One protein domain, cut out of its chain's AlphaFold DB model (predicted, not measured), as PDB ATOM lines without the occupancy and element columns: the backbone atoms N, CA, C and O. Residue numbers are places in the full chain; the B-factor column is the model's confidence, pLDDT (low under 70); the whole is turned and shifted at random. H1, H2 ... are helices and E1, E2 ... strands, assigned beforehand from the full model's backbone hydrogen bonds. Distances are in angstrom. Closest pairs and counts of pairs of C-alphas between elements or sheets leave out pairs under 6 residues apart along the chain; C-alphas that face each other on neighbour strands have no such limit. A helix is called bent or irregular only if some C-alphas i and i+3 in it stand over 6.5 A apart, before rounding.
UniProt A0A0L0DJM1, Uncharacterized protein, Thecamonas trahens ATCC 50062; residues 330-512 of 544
ATOM      1  N   GLN A 330      39.113  12.442   5.303       79.12
ATOM      2  CA  GLN A 330      39.517  13.358   6.381       79.12
ATOM      3  C   GLN A 330      40.529  14.415   5.935       79.12
ATOM      4  O   GLN A 330      40.647  15.452   6.581       79.12
ATOM      5  N   VAL A 331      41.223  14.194   4.814       82.00
ATOM      6  CA  VAL A 331      42.124  15.199   4.230       82.00
ATOM      7  C   VAL A 331      41.346  16.436   3.775       82.00
ATOM      8  O   VAL A 331      41.899  17.530   3.737       82.00
ATOM      9  N   LEU A 332      40.056  16.283   3.452       80.50
ATOM     10  CA  LEU A 332      39.184  17.397   3.075       80.50
ATOM     11  C   LEU A 332      38.702  18.215   4.277       80.50
ATOM     12  O   LEU A 332      38.189  19.316   4.101       80.50
ATOM     13  N   CYS A 333      38.841  17.673   5.482       84.88
ATOM     14  CA  CYS A 333      38.443  18.325   6.716       84.88
ATOM     15  C   CYS A 333      39.639  19.106   7.263       84.88
ATOM     16  O   CYS A 333      40.767  18.621   7.211       84.88
ATOM     17  N   ASP A 334      39.433  20.296   7.816       83.31
ATOM     18  CA  ASP A 334      40.481  20.908   8.634       83.31
ATOM     19  C   ASP A 334      40.597  20.157   9.976       83.31
ATOM     20  O   ASP A 334      39.647  19.500  10.427       83.31
ATOM     21  N   LEU A 335      41.765  20.207  10.632       79.44
ATOM     22  CA  LEU A 335      41.927  19.495  11.905       79.44
ATOM     23  C   LEU A 335      41.012  20.065  12.996       79.44
ATOM     24  O   LEU A 335      40.748  19.373  13.975       79.44
ATOM     25  N   THR A 336      40.528  21.301  12.846       81.12
ATOM     26  CA  THR A 336      39.595  21.935  13.790       81.12
ATOM     27  C   THR A 336      38.217  21.281  13.711       81.12
ATOM     28  O   THR A 336      37.621  21.011  14.738       81.12
ATOM     29  N   SER A 337      37.760  20.919  12.518       83.88
ATOM     30  CA  SER A 337      36.494  20.257  12.220       83.88
ATOM     31  C   SER A 337      36.547  18.792  12.625       83.88
ATOM     32  O   SER A 337      35.597  18.275  13.209       83.88
ATOM     33  N   VAL A 338      37.679  18.119  12.375       78.56
ATOM     34  CA  VAL A 338      37.927  16.774  12.924       78.56
ATOM     35  C   VAL A 338      37.889  16.832  14.451       78.56
ATOM     36  O   VAL A 338      37.280  15.981  15.101       78.56
ATOM     37  N   ALA A 339      38.502  17.871  15.020       75.00
ATOM     38  CA  ALA A 339      38.569  18.063  16.450       75.00
ATOM     39  C   ALA A 339      37.191  18.347  17.077       75.00
ATOM     40  O   ALA A 339      36.759  17.649  17.994       75.00
ATOM     41  N   GLU A 340      36.467  19.337  16.567       79.56
ATOM     42  CA  GLU A 340      35.102  19.650  16.978       79.56
ATOM     43  C   GLU A 340      34.209  18.433  16.829       79.56
ATOM     44  O   GLU A 340      33.451  18.121  17.748       79.56
ATOM     45  N   CYS A 341      34.359  17.670  15.745       78.38
ATOM     46  CA  CYS A 341      33.518  16.509  15.603       78.38
ATOM     47  C   CYS A 341      33.808  15.427  16.645       78.38
ATOM     48  O   CYS A 341      32.864  14.857  17.192       78.38
ATOM     49  N   ALA A 342      35.069  15.225  17.035       73.25
ATOM     50  CA  ALA A 342      35.408  14.341  18.150       73.25
ATOM     51  C   ALA A 342      34.710  14.740  19.471       73.25
ATOM     52  O   ALA A 342      34.534  13.892  20.337       73.25
ATOM     53  N   THR A 343      34.268  15.996  19.633       72.88
ATOM     54  CA  THR A 343      33.464  16.425  20.798       72.88
ATOM     55  C   THR A 343      31.975  16.092  20.699       72.88
ATOM     56  O   THR A 343      31.298  16.062  21.724       72.88
ATOM     57  N   THR A 344      31.471  15.836  19.492       71.50
ATOM     58  CA  THR A 344      30.042  15.599  19.211       71.50
ATOM     59  C   THR A 344      29.687  14.132  18.982       71.50
ATOM     60  O   THR A 344      28.518  13.761  19.071       71.50
ATOM     61  N   VAL A 345      30.680  13.290  18.688       66.81
ATOM     62  CA  VAL A 345      30.479  11.850  18.508       66.81
ATOM     63  C   VAL A 345      30.039  11.250  19.839       66.81
ATOM     64  O   VAL A 345      30.689  11.454  20.863       66.81
ATOM     65  N   ARG A 346      28.905  10.535  19.827       64.25
ATOM     66  CA  ARG A 346      28.381   9.840  21.010       64.25
ATOM     67  C   ARG A 346      29.459   8.914  21.567       64.25
ATOM     68  O   ARG A 346      30.134   8.245  20.787       64.25
ATOM     69  N   ASP A 347      29.563   8.835  22.894       62.22
ATOM     70  CA  ASP A 347      30.368   7.799  23.537       62.22
ATOM     71  C   ASP A 347      29.957   6.439  22.956       62.22
ATOM     72  O   ASP A 347      28.768   6.088  22.893       62.22
ATOM     73  N   CYS A 348      30.942   5.719  22.436       63.34
ATOM     74  CA  CYS A 348      30.713   4.434  21.803       63.34
ATOM     75  C   CYS A 348      30.244   3.420  22.845       63.34
ATOM     76  O   CYS A 348      30.559   3.551  24.033       63.34
ATOM     77  N   ALA A 349      29.406   2.462  22.433       66.25
ATOM     78  CA  ALA A 349      28.870   1.493  23.381       66.25
ATOM     79  C   ALA A 349      30.011   0.690  24.031       66.25
ATOM     80  O   ALA A 349      31.131   0.641  23.525       66.25
ATOM     81  N   SER A 350      29.744   0.041  25.167       60.59
ATOM     82  CA  SER A 350      30.738  -0.843  25.780       60.59
ATOM     83  C   SER A 350      31.170  -1.906  24.772       60.59
ATOM     84  O   SER A 350      30.350  -2.697  24.310       60.59
ATOM     85  N   GLY A 351      32.460  -1.929  24.450       57.78
ATOM     86  CA  GLY A 351      32.989  -2.800  23.407       57.78
ATOM     87  C   GLY A 351      33.023  -2.169  22.012       57.78
ATOM     88  O   GLY A 351      33.228  -2.887  21.032       57.78
ATOM     89  N   GLU A 352      32.877  -0.847  21.924       56.88
ATOM     90  CA  GLU A 352      33.060  -0.068  20.709       56.88
ATOM     91  C   GLU A 352      34.092   1.081  20.904       56.88
ATOM     92  O   GLU A 352      34.110   1.753  21.929       56.88
ATOM     93  N   GLU A 353      34.972   1.321  19.930       47.94
ATOM     94  CA  GLU A 353      35.877   2.488  19.791       47.94
ATOM     95  C   GLU A 353      35.319   3.475  18.735       47.94
ATOM     96  O   GLU A 353      34.123   3.440  18.562       47.94
ATOM     97  N   PRO A 354      36.067   4.364  18.038       51.78
ATOM     98  CA  PRO A 354      35.561   5.135  16.861       51.78
ATOM     99  C   PRO A 354      36.008   4.730  15.391       51.78
ATOM    100  O   PRO A 354      37.207   4.762  15.117       51.78
ATOM    101  N   VAL A 355      35.127   4.374  14.403       54.91
ATOM    102  CA  VAL A 355      35.370   4.149  12.919       54.91
ATOM    103  C   VAL A 355      34.982   5.349  12.068       54.91
ATOM    104  O   VAL A 355      33.853   5.780  12.104       54.91
ATOM    105  N   LEU A 356      35.816   5.794  11.138       56.09
ATOM    106  CA  LEU A 356      35.470   6.889  10.225       56.09
ATOM    107  C   LEU A 356      34.572   6.462   9.044       56.09
ATOM    108  O   LEU A 356      34.869   5.479   8.367       56.09
ATOM    109  N   LEU A 357      33.514   7.235   8.766       58.09
ATOM    110  CA  LEU A 357      32.666   7.076   7.575       58.09
ATOM    111  C   LEU A 357      33.234   7.880   6.396       58.09
ATOM    112  O   LEU A 357      33.791   8.961   6.584       58.09
ATOM    113  N   SER A 358      33.065   7.375   5.172       53.44
ATOM    114  CA  SER A 358      33.625   7.972   3.946       53.44
ATOM    115  C   SER A 358      33.104   9.378   3.620       53.44
ATOM    116  O   SER A 358      33.729  10.100   2.852       53.44
ATOM    117  N   THR A 359      31.976   9.778   4.203       61.06
ATOM    118  CA  THR A 359      31.292  11.054   3.937       61.06
ATOM    119  C   THR A 359      31.364  12.040   5.101       61.06
ATOM    120  O   THR A 359      30.745  13.101   5.052       61.06
ATOM    121  N   SER A 360      32.096  11.701   6.163       70.69
ATOM    122  CA  SER A 360      32.046  12.407   7.439       70.69
ATOM    123  C   SER A 360      33.447  12.771   7.926       70.69
ATOM    124  O   SER A 360      34.342  11.927   7.979       70.69
ATOM    125  N   CYS A 361      33.615  14.023   8.359       74.12
ATOM    126  CA  CYS A 361      34.795  14.473   9.110       74.12
ATOM    127  C   CYS A 361      34.865  13.871  10.522       74.12
ATOM    128  O   CYS A 361      35.863  14.020  11.223       74.12
ATOM    129  N   CYS A 362      33.796  13.195  10.932       72.94
ATOM    130  CA  CYS A 362      33.601  12.622  12.246       72.94
ATOM    131  C   CYS A 362      33.867  11.121  12.237       72.94
ATOM    132  O   CYS A 362      33.366  10.417  11.346       72.94
ATOM    133  N   PRO A 363      34.564  10.597  13.250       65.50
ATOM    134  CA  PRO A 363      34.559   9.167  13.492       65.50
ATOM    135  C   PRO A 363      33.159   8.706  13.967       65.50
ATOM    136  O   PRO A 363      32.585   9.292  14.866       65.50
ATOM    137  N   SER A 364      32.577   7.677  13.347       67.75
ATOM    138  CA  SER A 364      31.543   6.767  13.904       67.75
ATOM    139  C   SER A 364      32.180   5.830  14.948       67.75
ATOM    140  O   SER A 364      33.336   6.040  15.267       67.75
ATOM    141  N   CYS A 365      31.496   4.819  15.496       63.97
ATOM    142  CA  CYS A 365      32.039   3.854  16.469       63.97
ATOM    143  C   CYS A 365      32.768   2.623  15.814       63.97
ATOM    144  O   CYS A 365      32.375   2.212  14.729       63.97
ATOM    145  N   ARG A 366      33.855   2.083  16.412       58.69
ATOM    146  CA  ARG A 366      34.833   0.982  16.113       58.69
ATOM    147  C   ARG A 366      34.642  -0.172  17.084       58.69
ATOM    148  O   ARG A 366      33.796  -0.058  17.938       58.69
ATOM    149  N   PRO A 367      35.386  -1.282  16.961       50.94
ATOM    150  CA  PRO A 367      35.370  -2.393  17.919       50.94
ATOM    151  C   PRO A 367      36.142  -2.091  19.214       50.94
ATOM    152  O   PRO A 367      37.022  -1.241  19.203       50.94
ATOM    153  N   ALA A 368      35.852  -2.838  20.281       57.72
ATOM    154  CA  ALA A 368      36.436  -2.743  21.622       57.72
ATOM    155  C   ALA A 368      37.969  -2.670  21.652       57.72
ATOM    156  O   ALA A 368      38.645  -3.275  20.811       57.72
ATOM    157  N   GLU A 369      38.505  -2.039  22.704       64.25
ATOM    158  CA  GLU A 369      39.926  -2.145  23.027       64.25
ATOM    159  C   GLU A 369      40.366  -3.619  23.107       64.25
ATOM    160  O   GLU A 369      39.636  -4.467  23.632       64.25
ATOM    161  N   PRO A 370      41.573  -3.939  22.615       66.56
ATOM    162  CA  PRO A 370      42.130  -5.276  22.729       66.56
ATOM    163  C   PRO A 370      42.298  -5.668  24.204       66.56
ATOM    164  O   PRO A 370      43.071  -5.048  24.936       66.56
ATOM    165  N   THR A 371      41.614  -6.724  24.639       79.88
ATOM    166  CA  THR A 371      41.857  -7.374  25.930       79.88
ATOM    167  C   THR A 371      42.766  -8.580  25.738       79.88
ATOM    168  O   THR A 371      42.461  -9.513  24.996       79.88
ATOM    169  N   CYS A 372      43.912  -8.554  26.411       86.44
ATOM    170  CA  CYS A 372      44.823  -9.687  26.460       86.44
ATOM    171  C   CYS A 372      44.273 -10.693  27.470       86.44
ATOM    172  O   CYS A 372      43.754 -10.305  28.515       86.44
ATOM    173  N   THR A 373      44.383 -11.985  27.160       83.94
ATOM    174  CA  THR A 373      43.991 -13.064  28.082       83.94
ATOM    175  C   THR A 373      44.808 -13.016  29.371       83.94
ATOM    176  O   THR A 373      44.288 -13.282  30.450       83.94
ATOM    177  N   THR A 374      46.079 -12.632  29.262       87.31
ATOM    178  CA  THR A 374      46.954 -12.296  30.384       87.31
ATOM    179  C   THR A 374      46.924 -10.795  30.654       87.31
ATOM    180  O   THR A 374      47.129  -9.998  29.735       87.31
ATOM    181  N   THR A 375      46.725 -10.400  31.913       91.12
ATOM    182  CA  THR A 375      46.856  -9.001  32.345       91.12
ATOM    183  C   THR A 375      48.280  -8.515  32.078       91.12
ATOM    184  O   THR A 375      49.236  -9.097  32.587       91.12
ATOM    185  N   CYS A 376      48.421  -7.462  31.273       92.62
ATOM    186  CA  CYS A 376      49.720  -6.845  31.012       92.62
ATOM    187  C   CYS A 376      50.248  -6.141  32.264       92.62
ATOM    188  O   CYS A 376      49.462  -5.633  33.064       92.62
ATOM    189  N   THR A 377      51.570  -6.097  32.424       93.94
ATOM    190  CA  THR A 377      52.196  -5.337  33.516       93.94
ATOM    191  C   THR A 377      52.013  -3.824  33.326       93.94
ATOM    192  O   THR A 377      51.668  -3.362  32.238       93.94
ATOM    193  N   ASP A 378      52.276  -3.016  34.360       90.56
ATOM    194  CA  ASP A 378      52.117  -1.548  34.298       90.56
ATOM    195  C   ASP A 378      53.005  -0.865  33.244       90.56
ATOM    196  O   ASP A 378      52.717   0.259  32.815       90.56
ATOM    197  N   SER A 379      54.079  -1.541  32.822       92.06
ATOM    198  CA  SER A 379      55.015  -1.122  31.774       92.06
ATOM    199  C   SER A 379      54.678  -1.691  30.391       92.06
ATOM    200  O   SER A 379      55.414  -1.453  29.430       92.06
ATOM    201  N   GLU A 380      53.552  -2.394  30.262       93.62
ATOM    202  CA  GLU A 380      53.085  -3.023  29.036       93.62
ATOM    203  C   GLU A 380      51.677  -2.557  28.645       93.62
ATOM    204  O   GLU A 380      50.871  -2.097  29.452       93.62
ATOM    205  N   ILE A 381      51.369  -2.675  27.358       91.31
ATOM    206  CA  ILE A 381      50.031  -2.488  26.805       91.31
ATOM    207  C   ILE A 381      49.650  -3.702  25.969       91.31
ATOM    208  O   ILE A 381      50.497  -4.328  25.329       91.31
ATOM    209  N   CYS A 382      48.360  -4.021  25.969       91.25
ATOM    210  CA  CYS A 382      47.837  -5.078  25.126       91.25
ATOM    211  C   CYS A 382      47.768  -4.601  23.675       91.25
ATOM    212  O   CYS A 382      47.152  -3.575  23.381       91.25
ATOM    213  N   ILE A 383      48.387  -5.347  22.763       89.81
ATOM    214  CA  ILE A 383      48.349  -5.055  21.332       89.81
ATOM    215  C   ILE A 383      47.839  -6.260  20.551       89.81
ATOM    216  O   ILE A 383      48.018  -7.404  20.963       89.81
ATOM    217  N   ARG A 384      47.260  -6.011  19.372       88.12
ATOM    218  CA  ARG A 384      47.002  -7.050  18.366       88.12
ATOM    219  C   ARG A 384      47.982  -6.869  17.209       88.12
ATOM    220  O   ARG A 384      47.735  -6.004  16.360       88.12
ATOM    221  N   PRO A 385      49.108  -7.603  17.184       85.19
ATOM    222  CA  PRO A 385      50.042  -7.500  16.084       85.19
ATOM    223  C   PRO A 385      49.378  -7.979  14.792       85.19
ATOM    224  O   PRO A 385      48.390  -8.716  14.799       85.19
ATOM    225  N   ARG A 386      49.929  -7.530  13.670       82.50
ATOM    226  CA  ARG A 386      49.693  -8.158  12.377       82.50
ATOM    227  C   ARG A 386      50.990  -8.808  11.932       82.50
ATOM    228  O   ARG A 386      52.060  -8.299  12.269       82.50
ATOM    229  N   ASP A 387      50.891  -9.939  11.254       80.00
ATOM    230  CA  ASP A 387      52.059 -10.538  10.618       80.00
ATOM    231  C   ASP A 387      52.437  -9.798   9.325       80.00
ATOM    232  O   ASP A 387      51.852  -8.767   8.979       80.00
ATOM    233  N   VAL A 388      53.439 -10.325   8.622       73.94
ATOM    234  CA  VAL A 388      53.940  -9.779   7.351       73.94
ATOM    235  C   VAL A 388      52.887  -9.759   6.238       73.94
ATOM    236  O   VAL A 388      52.995  -8.948   5.328       73.94
ATOM    237  N   ASN A 389      51.853 -10.599   6.331       76.25
ATOM    238  CA  ASN A 389      50.743 -10.646   5.379       76.25
ATOM    239  C   ASN A 389      49.598  -9.711   5.796       76.25
ATOM    240  O   ASN A 389      48.571  -9.626   5.126       76.25
ATOM    241  N   GLY A 390      49.753  -9.007   6.920       73.81
ATOM    242  CA  GLY A 390      48.710  -8.177   7.490       73.81
ATOM    243  C   GLY A 390      47.645  -8.971   8.243       73.81
ATOM    244  O   GLY A 390      46.670  -8.358   8.680       73.81
ATOM    245  N   GLU A 391      47.795 -10.278   8.449       81.44
ATOM    246  CA  GLU A 391      46.817 -11.083   9.177       81.44
ATOM    247  C   GLU A 391      46.889 -10.810  10.677       81.44
ATOM    248  O   GLU A 391      47.948 -10.549  11.251       81.44
ATOM    249  N   ALA A 392      45.725 -10.790  11.321       81.44
ATOM    250  CA  ALA A 392      45.616 -10.355  12.703       81.44
ATOM    251  C   ALA A 392      46.023 -11.478  13.668       81.44
ATOM    252  O   ALA A 392      45.296 -12.453  13.840       81.44
ATOM    253  N   GLN A 393      47.142 -11.286  14.359       88.56
ATOM    254  CA  GLN A 393      47.719 -12.247  15.295       88.56
ATOM    255  C   GLN A 393      47.019 -12.200  16.673       88.56
ATOM    256  O   GLN A 393      46.231 -11.275  16.930       88.56
ATOM    257  N   PRO A 394      47.257 -13.187  17.562       89.88
ATOM    258  CA  PRO A 394      46.750 -13.171  18.934       89.88
ATOM    259  C   PRO A 394      47.179 -11.918  19.702       89.88
ATOM    260  O   PRO A 394      48.224 -11.329  19.422       89.88
ATOM    261  N   PHE A 395      46.374 -11.507  20.682       89.88
ATOM    262  CA  PHE A 395      46.723 -10.378  21.539       89.88
ATOM    263  C   PHE A 395      47.964 -10.697  22.377       89.88
ATOM    264  O   PHE A 395      48.063 -11.779  22.955       89.88
ATOM    265  N   VAL A 396      48.899  -9.751  22.451       92.38
ATOM    266  CA  VAL A 396      50.135  -9.881  23.232       92.38
ATOM    267  C   VAL A 396      50.379  -8.621  24.054       92.38
ATOM    268  O   VAL A 396      50.122  -7.506  23.593       92.38
ATOM    269  N   CYS A 397      50.898  -8.798  25.266       93.88
ATOM    270  CA  CYS A 397      51.394  -7.695  26.078       93.88
ATOM    271  C   CYS A 397      52.745  -7.231  25.541       93.88
ATOM    272  O   CYS A 397      53.599  -8.045  25.183       93.88
ATOM    273  N   ARG A 398      52.926  -5.915  25.428       92.56
ATOM    274  CA  ARG A 398      54.155  -5.338  24.893       92.56
ATOM    275  C   ARG A 398      54.539  -4.079  25.634       92.56
ATOM    276  O   ARG A 398      53.686  -3.233  25.887       92.56
ATOM    277  N   ALA A 399      55.831  -3.934  25.904       93.88
ATOM    278  CA  ALA A 399      56.366  -2.726  26.508       93.88
ATOM    279  C   ALA A 399      56.001  -1.476  25.688       93.88
ATOM    280  O   ALA A 399      55.916  -1.532  24.455       93.88
ATOM    281  N   PHE A 400      55.818  -0.344  26.364       93.38
ATOM    282  CA  PHE A 400      55.547   0.942  25.721       93.38
ATOM    283  C   PHE A 400      56.629   1.985  26.021       93.38
ATOM    284  O   PHE A 400      57.348   1.910  27.016       93.38
ATOM    285  N   ASP A 401      56.717   2.981  25.147       92.75
ATOM    286  CA  ASP A 401      57.381   4.250  25.400       92.75
ATOM    287  C   ASP A 401      56.356   5.262  25.898       92.75
ATOM    288  O   ASP A 401      55.298   5.443  25.287       92.75
ATOM    289  N   LEU A 402      56.680   5.938  26.995       93.19
ATOM    290  CA  LEU A 402      55.885   7.047  27.497       93.19
ATOM    291  C   LEU A 402      56.342   8.335  26.812       93.19
ATOM    292  O   LEU A 402      57.500   8.737  26.934       93.19
ATOM    293  N   ARG A 403      55.445   8.981  26.071       93.12
ATOM    294  CA  ARG A 403      55.712  10.262  25.409       93.12
ATOM    295  C   ARG A 403      54.774  11.323  25.929       93.12
ATOM    296  O   ARG A 403      53.570  11.095  26.010       93.12
ATOM    297  N   ARG A 404      55.332  12.488  26.238       93.88
ATOM    298  CA  ARG A 404      54.551  13.649  26.629       93.88
ATOM    299  C   ARG A 404      54.448  14.605  25.450       93.88
ATOM    300  O   ARG A 404      55.457  14.946  24.842       93.88
ATOM    301  N   PHE A 405      53.229  15.011  25.126       92.31
ATOM    302  CA  PHE A 405      52.946  15.962  24.059       92.31
ATOM    303  C   PHE A 405      52.300  17.207  24.647       92.31
ATOM    304  O   PHE A 405      51.315  17.111  25.379       92.31
ATOM    305  N   ILE A 406      52.840  18.372  24.312       92.25
ATOM    306  CA  ILE A 406      52.260  19.666  24.656       92.25
ATOM    307  C   ILE A 406      51.678  20.232  23.368       92.25
ATOM    308  O   ILE A 406      52.414  20.601  22.457       92.25
ATOM    309  N   VAL A 407      50.351  20.241  23.278       90.25
ATOM    310  CA  VAL A 407      49.608  20.725  22.116       90.25
ATOM    311  C   VAL A 407      49.176  22.158  22.382       90.25
ATOM    312  O   VAL A 407      48.382  22.432  23.288       90.25
ATOM    313  N   ASN A 408      49.688  23.070  21.566       90.75
ATOM    314  CA  ASN A 408      49.315  24.471  21.580       90.75
ATOM    315  C   ASN A 408      48.723  24.885  20.226       90.75
ATOM    316  O   ASN A 408      48.978  24.263  19.192       90.75
ATOM    317  N   SER A 409      47.934  25.957  20.215       86.25
ATOM    318  CA  SER A 409      47.500  26.585  18.972       86.25
ATOM    319  C   SER A 409      47.819  28.067  18.979       86.25
ATOM    320  O   SER A 409      47.560  28.769  19.952       86.25
ATOM    321  N   ARG A 410      48.343  28.550  17.851       83.31
ATOM    322  CA  ARG A 410      48.599  29.978  17.620       83.31
ATOM    323  C   ARG A 410      47.316  30.763  17.334       83.31
ATOM    324  O   ARG A 410      47.327  31.987  17.349       83.31
ATOM    325  N   ASN A 411      46.217  30.063  17.056       88.62
ATOM    326  CA  ASN A 411      44.914  30.645  16.769       88.62
ATOM    327  C   ASN A 411      43.997  30.481  17.993       88.62
ATOM    328  O   ASN A 411      43.811  29.364  18.476       88.62
ATOM    329  N   SER A 412      43.405  31.577  18.477       85.31
ATOM    330  CA  SER A 412      42.550  31.574  19.672       85.31
ATOM    331  C   SER A 412      41.315  30.681  19.529       85.31
ATOM    332  O   SER A 412      41.010  29.927  20.447       85.31
ATOM    333  N   THR A 413      40.660  30.670  18.365       84.50
ATOM    334  CA  THR A 413      39.509  29.793  18.089       84.50
ATOM    335  C   THR A 413      39.896  28.317  18.182       84.50
ATOM    336  O   THR A 413      39.191  27.518  18.796       84.50
ATOM    337  N   ARG A 414      41.057  27.944  17.635       84.25
ATOM    338  CA  ARG A 414      41.586  26.576  17.752       84.25
ATOM    339  C   ARG A 414      42.011  26.243  19.181       84.25
ATOM    340  O   ARG A 414      41.797  25.120  19.631       84.25
ATOM    341  N   ALA A 415      42.572  27.204  19.913       85.62
ATOM    342  CA  ALA A 415      42.874  27.034  21.329       85.62
ATOM    343  C   ALA A 415      41.594  26.758  22.140       85.62
ATOM    344  O   ALA A 415      41.596  25.870  22.987       85.62
ATOM    345  N   ASP A 416      40.481  27.428  21.832       85.31
ATOM    346  CA  ASP A 416      39.187  27.175  22.479       85.31
ATOM    347  C   ASP A 416      38.594  25.804  22.123       85.31
ATOM    348  O   ASP A 416      37.963  25.159  22.962       85.31
ATOM    349  N   VAL A 417      38.834  25.298  20.909       83.56
ATOM    350  CA  VAL A 417      38.518  23.902  20.556       83.56
ATOM    351  C   VAL A 417      39.344  22.937  21.407       83.56
ATOM    352  O   VAL A 417      38.766  22.069  22.058       83.56
ATOM    353  N   LEU A 418      40.663  23.133  21.500       83.69
ATOM    354  CA  LEU A 418      41.541  22.296  22.330       83.69
ATOM    355  C   LEU A 418      41.147  22.311  23.814       83.69
ATOM    356  O   LEU A 418      41.186  21.278  24.481       83.69
ATOM    357  N   ARG A 419      40.727  23.458  24.354       86.50
ATOM    358  CA  ARG A 419      40.283  23.568  25.754       86.50
ATOM    359  C   ARG A 419      39.077  22.680  26.053       86.50
ATOM    360  O   ARG A 419      39.033  22.082  27.127       86.50
ATOM    361  N   ARG A 420      38.149  22.550  25.097       84.50
ATOM    362  CA  ARG A 420      36.921  21.738  25.197       84.50
ATOM    363  C   ARG A 420      37.165  20.229  25.099       84.50
ATOM    364  O   ARG A 420      36.233  19.441  25.252       84.50
ATOM    365  N   PHE A 421      38.394  19.802  24.833       78.50
ATOM    366  CA  PHE A 421      38.686  18.396  24.605       78.50
ATOM    367  C   PHE A 421      38.744  17.574  25.884       78.50
ATOM    368  O   PHE A 421      39.603  17.784  26.737       78.50
ATOM    369  N   LYS A 422      37.922  16.529  25.958       76.62
ATOM    370  CA  LYS A 422      38.135  15.436  26.915       76.62
ATOM    371  C   LYS A 422      39.366  14.617  26.511       76.62
ATOM    372  O   LYS A 422      39.726  14.594  25.334       76.62
ATOM    373  N   ALA A 423      39.970  13.890  27.454       67.19
ATOM    374  CA  ALA A 423      41.166  13.068  27.208       67.19
ATOM    375  C   ALA A 423      41.044  12.153  25.968       67.19
ATOM    376  O   ALA A 423      41.952  12.113  25.136       67.19
ATOM    377  N   ASN A 424      39.888  11.503  25.790       67.38
ATOM    378  CA  ASN A 424      39.619  10.616  24.652       67.38
ATOM    379  C   ASN A 424      39.581  11.346  23.298       67.38
ATOM    380  O   ASN A 424      39.935  10.761  22.275       67.38
ATOM    381  N   ASN A 425      39.220  12.631  23.278       74.06
ATOM    382  CA  ASN A 425      39.113  13.417  22.047       74.06
ATOM    383  C   ASN A 425      40.493  13.866  21.568       74.06
ATOM    384  O   ASN A 425      40.757  13.899  20.369       74.06
ATOM    385  N   VAL A 426      41.416  14.147  22.494       72.00
ATOM    386  CA  VAL A 426      42.773  14.559  22.116       72.00
ATOM    387  C   VAL A 426      43.560  13.409  21.476       72.00
ATOM    388  O   VAL A 426      44.359  13.636  20.568       72.00
ATOM    389  N   ARG A 427      43.274  12.156  21.862       78.81
ATOM    390  CA  ARG A 427      43.799  10.955  21.183       78.81
ATOM    391  C   ARG A 427      43.466  10.966  19.684       78.81
ATOM    392  O   ARG A 427      44.316  10.590  18.879       78.81
ATOM    393  N   GLN A 428      42.280  11.447  19.299       80.31
ATOM    394  CA  GLN A 428      41.877  11.535  17.890       80.31
ATOM    395  C   GLN A 428      42.708  12.547  17.099       80.31
ATOM    396  O   GLN A 428      43.031  12.273  15.948       80.31
ATOM    397  N   ILE A 429      43.128  13.665  17.708       82.19
ATOM    398  CA  ILE A 429      44.048  14.605  17.045       82.19
ATOM    399  C   ILE A 429      45.373  13.916  16.740       82.19
ATOM    400  O   ILE A 429      45.835  13.978  15.607       82.19
ATOM    401  N   ILE A 430      45.975  13.227  17.718       86.81
ATOM    402  CA  ILE A 430      47.245  12.520  17.489       86.81
ATOM    403  C   ILE A 430      47.085  11.496  16.363       86.81
ATOM    404  O   ILE A 430      47.958  11.377  15.507       86.81
ATOM    405  N   PHE A 431      45.969  10.771  16.333       87.69
ATOM    406  CA  PHE A 431      45.710   9.785  15.290       87.69
ATOM    407  C   PHE A 431      45.518  10.408  13.918       87.69
ATOM    408  O   PHE A 431      46.099   9.907  12.963       87.69
ATOM    409  N   GLU A 432      44.790  11.515  13.811       87.94
ATOM    410  CA  GLU A 432      44.655  12.215  12.537       87.94
ATOM    411  C   GLU A 432      45.989  12.829  12.081       87.94
ATOM    412  O   GLU A 432      46.295  12.796  10.893       87.94
ATOM    413  N   LEU A 433      46.834  13.307  13.000       90.44
ATOM    414  CA  LEU A 433      48.192  13.758  12.674       90.44
ATOM    415  C   LEU A 433      49.064  12.609  12.146       90.44
ATOM    416  O   LEU A 433      49.747  12.775  11.139       90.44
ATOM    417  N   VAL A 434      49.003  11.430  12.775       92.00
ATOM    418  CA  VAL A 434      49.674  10.211  12.284       92.00
ATOM    419  C   VAL A 434      49.145   9.804  10.914       92.00
ATOM    420  O   VAL A 434      49.919   9.459  10.029       92.00
ATOM    421  N   GLU A 435      47.836   9.858  10.707       90.19
ATOM    422  CA  GLU A 435      47.234   9.516   9.426       90.19
ATOM    423  C   GLU A 435      47.650  10.490   8.312       90.19
ATOM    424  O   GLU A 435      48.031  10.045   7.234       90.19
ATOM    425  N   ARG A 436      47.684  11.802   8.581       89.75
ATOM    426  CA  ARG A 436      48.187  12.821   7.638       89.75
ATOM    427  C   ARG A 436      49.670  12.677   7.348       89.75
ATOM    428  O   ARG A 436      50.097  12.901   6.219       89.75
ATOM    429  N   TYR A 437      50.456  12.295   8.349       91.38
ATOM    430  CA  TYR A 437      51.857  11.944   8.153       91.38
ATOM    431  C   TYR A 437      51.988  10.764   7.179       91.38
ATOM    432  O   TYR A 437      52.818  10.811   6.274       91.38
ATOM    433  N   CYS A 438      51.112   9.766   7.305       90.81
ATOM    434  CA  CYS A 438      51.062   8.596   6.431       90.81
ATOM    435  C   CYS A 438      50.398   8.818   5.068       90.81
ATOM    436  O   CYS A 438      50.483   7.936   4.220       90.81
ATOM    437  N   ASP A 439      49.773   9.970   4.827       86.69
ATOM    438  CA  ASP A 439      49.265  10.333   3.500       86.69
ATOM    439  C   ASP A 439      50.392  10.772   2.540       86.69
ATOM    440  O   ASP A 439      50.153  10.957   1.344       86.69
ATOM    441  N   LYS A 440      51.617  10.951   3.053       84.69
ATOM    442  CA  LYS A 440      52.791  11.383   2.288       84.69
ATOM    443  C   LYS A 440      53.626  10.184   1.838       84.69
ATOM    444  O   LYS A 440      53.933   9.304   2.643       84.69
ATOM    445  N   ALA A 441      54.020  10.169   0.565       83.69
ATOM    446  CA  ALA A 441      54.731   9.043  -0.041       83.69
ATOM    447  C   ALA A 441      56.085   8.764   0.636       83.69
ATOM    448  O   ALA A 441      56.429   7.608   0.861       83.69
ATOM    449  N   GLU A 442      56.810   9.811   1.040       84.06
ATOM    450  CA  GLU A 442      58.105   9.708   1.723       84.06
ATOM    451  C   GLU A 442      58.037   9.005   3.089       84.06
ATOM    452  O   GLU A 442      59.053   8.548   3.607       84.06
ATOM    453  N   ASN A 443      56.839   8.888   3.667       89.75
ATOM    454  CA  ASN A 443      56.618   8.263   4.966       89.75
ATOM    455  C   ASN A 443      56.049   6.843   4.861       89.75
ATOM    456  O   ASN A 443      55.833   6.211   5.902       89.75
ATOM    457  N   ASN A 444      55.795   6.338   3.645       87.44
ATOM    458  CA  ASN A 444      55.063   5.088   3.437       87.44
ATOM    459  C   ASN A 444      55.723   3.904   4.157       87.44
ATOM    460  O   ASN A 444      55.041   3.197   4.892       87.44
ATOM    461  N   ASP A 445      57.044   3.754   4.057       87.50
ATOM    462  CA  ASP A 445      57.774   2.627   4.654       87.50
ATOM    463  C   ASP A 445      57.584   2.542   6.179       87.50
ATOM    464  O   ASP A 445      57.311   1.482   6.751       87.50
ATOM    465  N   VAL A 446      57.685   3.686   6.866       90.81
ATOM    466  CA  VAL A 446      57.498   3.772   8.324       90.81
ATOM    467  C   VAL A 446      56.027   3.544   8.684       90.81
ATOM    468  O   VAL A 446      55.704   2.878   9.675       90.81
ATOM    469  N   CYS A 447      55.120   4.071   7.866       91.19
ATOM    470  CA  CYS A 447      53.685   3.967   8.066       91.19
ATOM    471  C   CYS A 447      53.145   2.553   7.843       91.19
ATOM    472  O   CYS A 447      52.364   2.079   8.670       91.19
ATOM    473  N   GLU A 448      53.581   1.833   6.811       87.38
ATOM    474  CA  GLU A 448      53.226   0.425   6.604       87.38
ATOM    475  C   GLU A 448      53.598  -0.420   7.824       87.38
ATOM    476  O   GLU A 448      52.801  -1.239   8.294       87.38
ATOM    477  N   LYS A 449      54.764  -0.140   8.413       88.56
ATOM    478  CA  LYS A 449      55.290  -0.868   9.567       88.56
ATOM    479  C   LYS A 449      54.562  -0.555  10.877       88.56
ATOM    480  O   LYS A 449      54.274  -1.467  11.656       88.56
ATOM    481  N   TYR A 450      54.270   0.718  11.159       91.81
ATOM    482  CA  TYR A 450      53.846   1.140  12.504       91.81
ATOM    483  C   TYR A 450      52.451   1.756  12.603       91.81
ATOM    484  O   TYR A 450      51.871   1.720  13.691       91.81
ATOM    485  N   ARG A 451      51.861   2.270  11.515       90.00
ATOM    486  CA  ARG A 451      50.576   2.999  11.547       90.00
ATOM    487  C   ARG A 451      49.478   2.211  12.248       90.00
ATOM    488  O   ARG A 451      48.847   2.707  13.178       90.00
ATOM    489  N   THR A 452      49.261   0.962  11.833       85.62
ATOM    490  CA  THR A 452      48.186   0.125  12.394       85.62
ATOM    491  C   THR A 452      48.388  -0.125  13.888       85.62
ATOM    492  O   THR A 452      47.426  -0.092  14.654       85.62
ATOM    493  N   MET A 453      49.634  -0.352  14.308       87.62
ATOM    494  CA  MET A 453      49.991  -0.599  15.703       87.62
ATOM    495  C   MET A 453      49.768   0.647  16.564       87.62
ATOM    496  O   MET A 453      49.145   0.552  17.622       87.62
ATOM    497  N   VAL A 454      50.218   1.810  16.084       90.38
ATOM    498  CA  VAL A 454      50.062   3.098  16.765       90.38
ATOM    499  C   VAL A 454      48.593   3.470  16.909       90.38
ATOM    500  O   VAL A 454      48.151   3.728  18.025       90.38
ATOM    501  N   ILE A 455      47.814   3.431  15.827       87.38
ATOM    502  CA  ILE A 455      46.406   3.853  15.852       87.38
ATOM    503  C   ILE A 455      45.558   2.943  16.749       87.38
ATOM    504  O   ILE A 455      44.650   3.413  17.430       87.38
ATOM    505  N   ARG A 456      45.839   1.636  16.768       83.12
ATOM    506  CA  ARG A 456      45.039   0.677  17.547       83.12
ATOM    507  C   ARG A 456      45.448   0.564  19.007       83.12
ATOM    508  O   ARG A 456      44.604   0.219  19.821       83.12
ATOM    509  N   SER A 457      46.713   0.813  19.335       85.38
ATOM    510  CA  SER A 457      47.239   0.439  20.658       85.38
ATOM    511  C   SER A 457      47.794   1.603  21.467       85.38
ATOM    512  O   SER A 457      48.022   1.445  22.661       85.38
ATOM    513  N   THR A 458      48.005   2.776  20.861       87.88
ATOM    514  CA  THR A 458      48.447   3.946  21.628       87.88
ATOM    515  C   THR A 458      47.337   4.394  22.566       87.88
ATOM    516  O   THR A 458      46.211   4.642  22.129       87.88
ATOM    517  N   ARG A 459      47.674   4.544  23.846       87.69
ATOM    518  CA  ARG A 459      46.769   5.053  24.882       87.69
ATOM    519  C   ARG A 459      47.261   6.410  25.339       87.69
ATOM    520  O   ARG A 459      48.424   6.514  25.703       87.69
ATOM    521  N   CYS A 460      46.401   7.420  25.335       88.56
ATOM    522  CA  CYS A 460      46.759   8.770  25.761       88.56
ATOM    523  C   CYS A 460      45.854   9.230  26.899       88.56
ATOM    524  O   CYS A 460      44.642   9.030  26.845       88.56
ATOM    525  N   THR A 461      46.441   9.879  27.897       89.25
ATOM    526  CA  THR A 461      45.738  10.549  28.990       89.25
ATOM    527  C   THR A 461      46.046  12.040  28.951       89.25
ATOM    528  O   THR A 461      47.167  12.458  28.659       89.25
ATOM    529  N   ARG A 462      45.037  12.871  29.218       90.44
ATOM    530  CA  ARG A 462      45.229  14.311  29.406       90.44
ATOM    531  C   ARG A 462      45.734  14.539  30.828       90.44
ATOM    532  O   ARG A 462      45.083  14.105  31.772       90.44
ATOM    533  N   THR A 463      46.875  15.208  30.968       92.31
ATOM    534  CA  THR A 463      47.486  15.526  32.274       92.31
ATOM    535  C   THR A 463      47.304  16.990  32.672       92.31
ATOM    536  O   THR A 463      47.391  17.323  33.850       92.31
ATOM    537  N   SER A 464      46.997  17.879  31.722       91.38
ATOM    538  CA  SER A 464      46.563  19.254  32.011       91.38
ATOM    539  C   SER A 464      45.100  19.297  32.462       91.38
ATOM    540  O   SER A 464      44.270  18.621  31.857       91.38
ATOM    541  N   ALA A 465      44.754  20.162  33.419       89.00
ATOM    542  CA  ALA A 465      43.366  20.366  33.851       89.00
ATOM    543  C   ALA A 465      42.426  20.720  32.681       89.00
ATOM    544  O   ALA A 465      42.852  21.343  31.702       89.00
ATOM    545  N   ASP A 466      41.158  20.316  32.770       86.62
ATOM    546  CA  ASP A 466      40.136  20.614  31.760       86.62
ATOM    547  C   ASP A 466      39.973  22.127  31.558       86.62
ATOM    548  O   ASP A 466      40.108  22.916  32.491       86.62
ATOM    549  N   GLY A 467      39.740  22.556  30.315       86.00
ATOM    550  CA  GLY A 467      39.639  23.978  29.971       86.00
ATOM    551  C   GLY A 467      40.966  24.754  29.951       86.00
ATOM    552  O   GLY A 467      40.982  25.893  29.489       86.00
ATOM    553  N   VAL A 468      42.087  24.161  30.382       88.38
ATOM    554  CA  VAL A 468      43.410  24.813  30.376       88.38
ATOM    555  C   VAL A 468      44.149  24.573  29.054       88.38
ATOM    556  O   VAL A 468      44.075  23.484  28.481       88.38
ATOM    557  N   ALA A 469      44.865  25.600  28.580       85.06
ATOM    558  CA  ALA A 469      45.808  25.531  27.462       85.06
ATOM    559  C   ALA A 469      47.210  25.992  27.928       85.06
ATOM    560  O   ALA A 469      47.273  26.916  28.743       85.06
ATOM    561  N   PRO A 470      48.314  25.403  27.425       91.00
ATOM    562  CA  PRO A 470      48.363  24.335  26.420       91.00
ATOM    563  C   PRO A 470      47.851  22.989  26.957       91.00
ATOM    564  O   PRO A 470      47.902  22.722  28.160       91.00
ATOM    565  N   VAL A 471      47.341  22.140  26.063       90.31
ATOM    566  CA  VAL A 471      46.861  20.804  26.438       90.31
ATOM    567  C   VAL A 471      48.060  19.875  26.539       90.31
ATOM    568  O   VAL A 471      48.812  19.717  25.580       90.31
ATOM    569  N   THR A 472      48.239  19.252  27.699       92.56
ATOM    570  CA  THR A 472      49.320  18.290  27.929       92.56
ATOM    571  C   THR A 472      48.769  16.872  27.908       92.56
ATOM    572  O   THR A 472      47.780  16.569  28.580       92.56
ATOM    573  N   LEU A 473      49.430  16.008  27.146       91.50
ATOM    574  CA  LEU A 473      49.074  14.610  26.956       91.50
ATOM    575  C   LEU A 473      50.235  13.721  27.336       91.50
ATOM    576  O   LEU A 473      51.381  14.029  27.027       91.50
ATOM    577  N   GLU A 474      49.918  12.583  27.925       93.31
ATOM    578  CA  GLU A 474      50.854  11.505  28.162       93.31
ATOM    579  C   GLU A 474      50.365  10.266  27.415       93.31
ATOM    580  O   GLU A 474      49.273   9.760  27.663       93.31
ATOM    581  N   CYS A 475      51.148   9.802  26.446       92.75
ATOM    582  CA  CYS A 475      50.796   8.700  25.570       92.75
ATOM    583  C   CYS A 475      51.736   7.512  25.765       92.75
ATOM    584  O   CYS A 475      52.951   7.629  25.611       92.75
ATOM    585  N   LYS A 476      51.150   6.346  26.032       93.44
ATOM    586  CA  LYS A 476      51.795   5.033  26.024       93.44
ATOM    587  C   LYS A 476      51.800   4.506  24.589       93.44
ATOM    588  O   LYS A 476      50.764   4.064  24.092       93.44
ATOM    589  N   ILE A 477      52.946   4.587  23.917       93.06
ATOM    590  CA  ILE A 477      53.125   4.158  22.523       93.06
ATOM    591  C   ILE A 477      53.817   2.789  22.514       93.06
ATOM    592  O   ILE A 477      54.887   2.666  23.104       93.06
ATOM    593  N   PRO A 478      53.273   1.754  21.852       92.25
ATOM    594  CA  PRO A 478      53.885   0.423  21.848       92.25
ATOM    595  C   PRO A 478      55.306   0.455  21.282       92.25
ATOM    596  O   PRO A 478      55.546   1.078  20.251       92.25
ATOM    597  N   ARG A 479      56.239  -0.269  21.906       92.44
ATOM    598  CA  ARG A 479      57.577  -0.499  21.341       92.44
ATOM    599  C   ARG A 479      57.502  -1.463  20.163       92.44
ATOM    600  O   ARG A 479      56.610  -2.308  20.104       92.44
ATOM    601  N   ALA A 480      58.431  -1.373  19.215       87.75
ATOM    602  CA  ALA A 480      58.593  -2.412  18.197       87.75
ATOM    603  C   ALA A 480      59.100  -3.724  18.841       87.75
ATOM    604  O   ALA A 480      59.754  -3.683  19.878       87.75
ATOM    605  N   ALA A 481      58.800  -4.891  18.249       79.88
ATOM    606  CA  ALA A 481      59.362  -6.170  18.728       79.88
ATOM    607  C   ALA A 481      60.856  -6.272  18.443       79.88
ATOM    608  O   ALA A 481      61.579  -6.911  19.200       79.88
ATOM    609  N   SER A 482      61.311  -5.683  17.336       71.06
ATOM    610  CA  SER A 482      62.725  -5.672  17.014       71.06
ATOM    611  C   SER A 482      63.418  -4.581  17.818       71.06
ATOM    612  O   SER A 482      63.004  -3.421  17.826       71.06
ATOM    613  N   THR A 483      64.524  -4.949  18.453       57.88
ATOM    614  CA  THR A 483      65.504  -4.045  19.063       57.88
ATOM    615  C   THR A 483      66.311  -3.312  17.989       57.88
ATOM    616  O   THR A 483      67.533  -3.224  18.085       57.88
ATOM    617  N   SER A 484      65.647  -2.808  16.938       57.31
ATOM    618  CA  SER A 484      66.296  -1.957  15.941       57.31
ATOM    619  C   SER A 484      67.019  -0.844  16.690       57.31
ATOM    620  O   SER A 484      66.403  -0.011  17.350       57.31
ATOM    621  N   THR A 485      68.348  -0.876  16.648       54.41
ATOM    622  CA  THR A 485      69.217   0.055  17.374       54.41
ATOM    623  C   THR A 485      69.193   1.454  16.765       54.41
ATOM    624  O   THR A 485      69.750   2.387  17.342       54.41
ATOM    625  N   ARG A 486      68.530   1.639  15.614       63.53
ATOM    626  CA  ARG A 486      68.315   2.955  15.012       63.53
ATOM    627  C   ARG A 486      67.125   3.632  15.689       63.53
ATOM    628  O   ARG A 486      65.978   3.299  15.413       63.53
ATOM    629  N   SER A 487      67.410   4.636  16.519       66.06
ATOM    630  CA  SER A 487      66.422   5.439  17.264       66.06
ATOM    631  C   SER A 487      65.272   5.993  16.409       66.06
ATOM    632  O   SER A 487      64.172   6.201  16.919       66.06
ATOM    633  N   ASN A 488      65.520   6.219  15.116       77.44
ATOM    634  CA  ASN A 488      64.583   6.872  14.201       77.44
ATOM    635  C   ASN A 488      63.558   5.905  13.577       77.44
ATOM    636  O   ASN A 488      62.556   6.357  13.038       77.44
ATOM    637  N   ASP A 489      63.774   4.590  13.670       86.19
ATOM    638  CA  ASP A 489      62.863   3.561  13.153       86.19
ATOM    639  C   ASP A 489      62.084   2.929  14.315       86.19
ATOM    640  O   ASP A 489      62.287   1.772  14.680       86.19
ATOM    641  N   SER A 490      61.210   3.717  14.941       91.19
ATOM    642  CA  SER A 490      60.363   3.253  16.041       91.19
ATOM    643  C   SER A 490      58.949   3.843  15.964       91.19
ATOM    644  O   SER A 490      58.765   4.937  15.423       91.19
ATOM    645  N   PRO A 491      57.936   3.172  16.551       91.38
ATOM    646  CA  PRO A 491      56.586   3.721  16.650       91.38
ATOM    647  C   PRO A 491      56.552   5.089  17.344       91.38
ATOM    648  O   PRO A 491      55.811   5.975  16.924       91.38
ATOM    649  N   SER A 492      57.372   5.286  18.385       91.75
ATOM    650  CA  SER A 492      57.415   6.550  19.127       91.75
ATOM    651  C   SER A 492      58.110   7.671  18.347       91.75
ATOM    652  O   SER A 492      57.669   8.819  18.431       91.75
ATOM    653  N   ALA A 493      59.119   7.352  17.528       91.94
ATOM    654  CA  ALA A 493      59.699   8.295  16.571       91.94
ATOM    655  C   ALA A 493      58.690   8.699  15.487       91.94
ATOM    656  O   ALA A 493      58.523   9.889  15.249       91.94
ATOM    657  N   MET A 494      57.950   7.744  14.906       94.06
ATOM    658  CA  MET A 494      56.909   8.041  13.911       94.06
ATOM    659  C   MET A 494      55.847   8.998  14.462       94.06
ATOM    660  O   MET A 494      55.519   9.983  13.809       94.06
ATOM    661  N   VAL A 495      55.320   8.744  15.668       93.06
ATOM    662  CA  VAL A 495      54.325   9.642  16.279       93.06
ATOM    663  C   VAL A 495      54.925  11.021  16.529       93.06
ATOM    664  O   VAL A 495      54.271  12.017  16.243       93.06
ATOM    665  N   SER A 496      56.167  11.087  17.017       92.94
ATOM    666  CA  SER A 496      56.850  12.362  17.270       92.94
ATOM    667  C   SER A 496      57.025  13.178  15.986       92.94
ATOM    668  O   SER A 496      56.691  14.355  15.978       92.94
ATOM    669  N   SER A 497      57.462  12.549  14.890       93.25
ATOM    670  CA  SER A 497      57.571  13.190  13.572       93.25
ATOM    671  C   SER A 497      56.213  13.604  13.010       93.25
ATOM    672  O   SER A 497      56.080  14.678  12.430       93.25
ATOM    673  N   ALA A 498      55.182  12.776  13.199       92.56
ATOM    674  CA  ALA A 498      53.836  13.087  12.743       92.56
ATOM    675  C   ALA A 498      53.292  14.349  13.413       92.56
ATOM    676  O   ALA A 498      52.803  15.246  12.723       92.56
ATOM    677  N   VAL A 499      53.423  14.453  14.738       90.75
ATOM    678  CA  VAL A 499      52.880  15.598  15.474       90.75
ATOM    679  C   VAL A 499      53.663  16.889  15.241       90.75
ATOM    680  O   VAL A 499      53.051  17.951  15.201       90.75
ATOM    681  N   THR A 500      54.983  16.820  15.035       89.62
ATOM    682  CA  THR A 500      55.807  18.008  14.750       89.62
ATOM    683  C   THR A 500      55.707  18.477  13.301       89.62
ATOM    684  O   THR A 500      56.065  19.612  13.009       89.62
ATOM    685  N   SER A 501      55.193  17.643  12.391       86.06
ATOM    686  CA  SER A 501      54.994  17.996  10.977       86.06
ATOM    687  C   SER A 501      53.722  18.809  10.689       86.06
ATOM    688  O   SER A 501      53.427  19.080   9.524       86.06
ATOM    689  N   SER A 502      52.938  19.150  11.718       83.62
ATOM    690  CA  SER A 502      51.698  19.914  11.569       83.62
ATOM    691  C   SER A 502      51.953  21.418  11.571       83.62
ATOM    692  O   SER A 502      52.524  21.948  12.518       83.62
ATOM    693  N   ASP A 503      51.424  22.119  10.570       82.19
ATOM    694  CA  ASP A 503      51.421  23.587  10.548       82.19
ATOM    695  C   ASP A 503      50.228  24.185  11.327       82.19
ATOM    696  O   ASP A 503      50.190  25.382  11.618       82.19
ATOM    697  N   GLU A 504      49.209  23.374  11.652       81.12
ATOM    698  CA  GLU A 504      47.964  23.854  12.271       81.12
ATOM    699  C   GLU A 504      48.043  23.966  13.800       81.12
ATOM    700  O   GLU A 504      47.402  24.854  14.383       81.12
ATOM    701  N   TYR A 505      48.820  23.080  14.425       83.25
ATOM    702  CA  TYR A 505      49.068  23.023  15.863       83.25
ATOM    703  C   TYR A 505      50.563  22.978  16.128       83.25
ATOM    704  O   TYR A 505      51.296  22.240  15.480       83.25
ATOM    705  N   GLU A 506      50.998  23.720  17.138       86.06
ATOM    706  CA  GLU A 506      52.363  23.617  17.625       86.06
ATOM    707  C   GLU A 506      52.401  22.493  18.658       86.06
ATOM    708  O   GLU A 506      51.915  22.656  19.780       86.06
ATOM    709  N   VAL A 507      52.915  21.330  18.255       86.81
ATOM    710  CA  VAL A 507      53.058  20.179  19.148       86.81
ATOM    711  C   VAL A 507      54.519  20.001  19.523       86.81
ATOM    712  O   VAL A 507      55.359  19.699  18.679       86.81
ATOM    713  N   GLN A 508      54.814  20.150  20.811       89.75
ATOM    714  CA  GLN A 508      56.127  19.839  21.366       89.75
ATOM    715  C   GLN A 508      56.101  18.416  21.925       89.75
ATOM    716  O   GLN A 508      55.239  18.075  22.738       89.75
ATOM    717  N   ALA A 509      57.027  17.574  21.467       89.25
ATOM    718  CA  ALA A 509      57.197  16.215  21.965       89.25
ATOM    719  C   ALA A 509      58.355  16.180  22.970       89.25
ATOM    720  O   ALA A 509      59.515  16.360  22.602       89.25
ATOM    721  N   GLU A 510      58.050  15.923  24.239       90.38
ATOM    722  CA  GLU A 510      59.052  15.728  25.283       90.38
ATOM    723  C   GLU A 510      59.414  14.239  25.380       90.38
ATOM    724  O   GLU A 510      58.560  13.347  25.491       90.38
ATOM    725  N   GLY A 511      60.715  13.949  25.319       74.94
ATOM    726  CA  GLY A 511      61.240  12.603  25.503       74.94
ATOM    727  C   GLY A 511      61.223  12.197  26.971       74.94
ATOM    728  O   GLY A 511      62.126  12.556  27.721       74.94
ATOM    729  N   GLY A 512      60.239  11.392  27.370       57.47
ATOM    730  CA  GLY A 512      60.327  10.625  28.606       57.47
ATOM    731  C   GLY A 512      61.380   9.536  28.433       57.47
ATOM    732  O   GLY A 512      61.113   8.514  27.802       57.47
TER     733      GLY A 512
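This is residues 330 to 512 of the 544 residues of an uncharacterized protein of Thecamonas trahens ATCC 50062 (UniProt A0A0L0DJM1). A strongly twisted sheet, built along the long bent strand E2, makes a wall, and H3, H4 and H5 pack over one face of it, with H3 in the core of the domain. H1 packs on H3 away from the sheet, H2 packs on H1 near the last residues of E2, and the long unnamed stretch 345 to 379 runs from H1 to E1. The printed part has 183 residues, with five named helices and five named strands in the order H1 E1 E2 H2 H3 H4 E3 E4 H5 E5; the class is mixed, helices and strands. The sheet is branched, its neighbour pairs antiparallel. The whole is compact and rounded, with a radius of gyration of the C-alphas of 16.0 A and spans of 43 by 37 by 33 A.

E2, residues 396 to 408, bends by 62 degrees at residue 399. E1, residues 380 to 383, and E5, residues 506 to 511, lie on one side of it, and E4, residues 471 to 478, on the other side. E1 and E2 form a hairpin, with N 381 and O 398 2.8 A apart. Across E2 and E4, N 403 and O 475 are within hydrogen-bond range at 2.9 A, and across E2 and E5, N 406 and O 508 are within hydrogen-bond range at 2.9 A. E3, residues 459 to 462, forms a hairpin with E4, with N 461 and O 474 2.8 A apart. H5, residues 491 to 500, runs along the strands, at 13 degrees to E2 on the local plane and a height over the sheet of 8.1 A. On the same face H3, residues 423 to 438, runs slantwise, at 55 degrees to E3 on the local plane and a height of 9.1 A. H3 is the hub and touches H5 about perpendicular at 90 degrees, closest at the C-alphas of Val 434 and Ala 498, 5.1 A. H4, residues 441 to 457, stands up from the same face at 56 degrees; it forms a helical hairpin with H3, closest at the C-alphas of Cys 438 and Cys 447, 5.6 A. H1, residues 335 to 344, is not on the sheet; it touches H3, closest at the C-alphas of Ala 342 and Asn 425, 5.5 A. H2, residues 412 to 419, touches H1, closest at the C-alphas of Thr 336 and Arg 414, 6.4 A, and only grazes the sheet. In H1, H2 and H5 every O i to N i+4 pair is within hydrogen-bond range; H3 has 9 of 12 and H4 9 of 13.

H1 begins at C-alpha 335, (41.927, 19.495, 11.905), and E5 ends at C-alpha 511, (61.240, 12.603, 25.503). From first to last C-alpha E2 measures 34.4 A, H4 23.6 A, H3 23.4 A and E4 22.0 A. H4 is irregular, with C-alphas 449 and 452 7.7 A apart, and has a kink of 65 degrees near residue 448.

The C-alphas of Thr 373 and Ser 412, the two farthest apart, are 45.4 A apart. The printed part has no cut. The links H1 to E1, E1 to E2 and E4 to H5 are long. Mean pLDDT of the printed part is 81.9; residues 345 to 359, 363 to 370, 423 to 424, 483 to 487 and 512 are under 70.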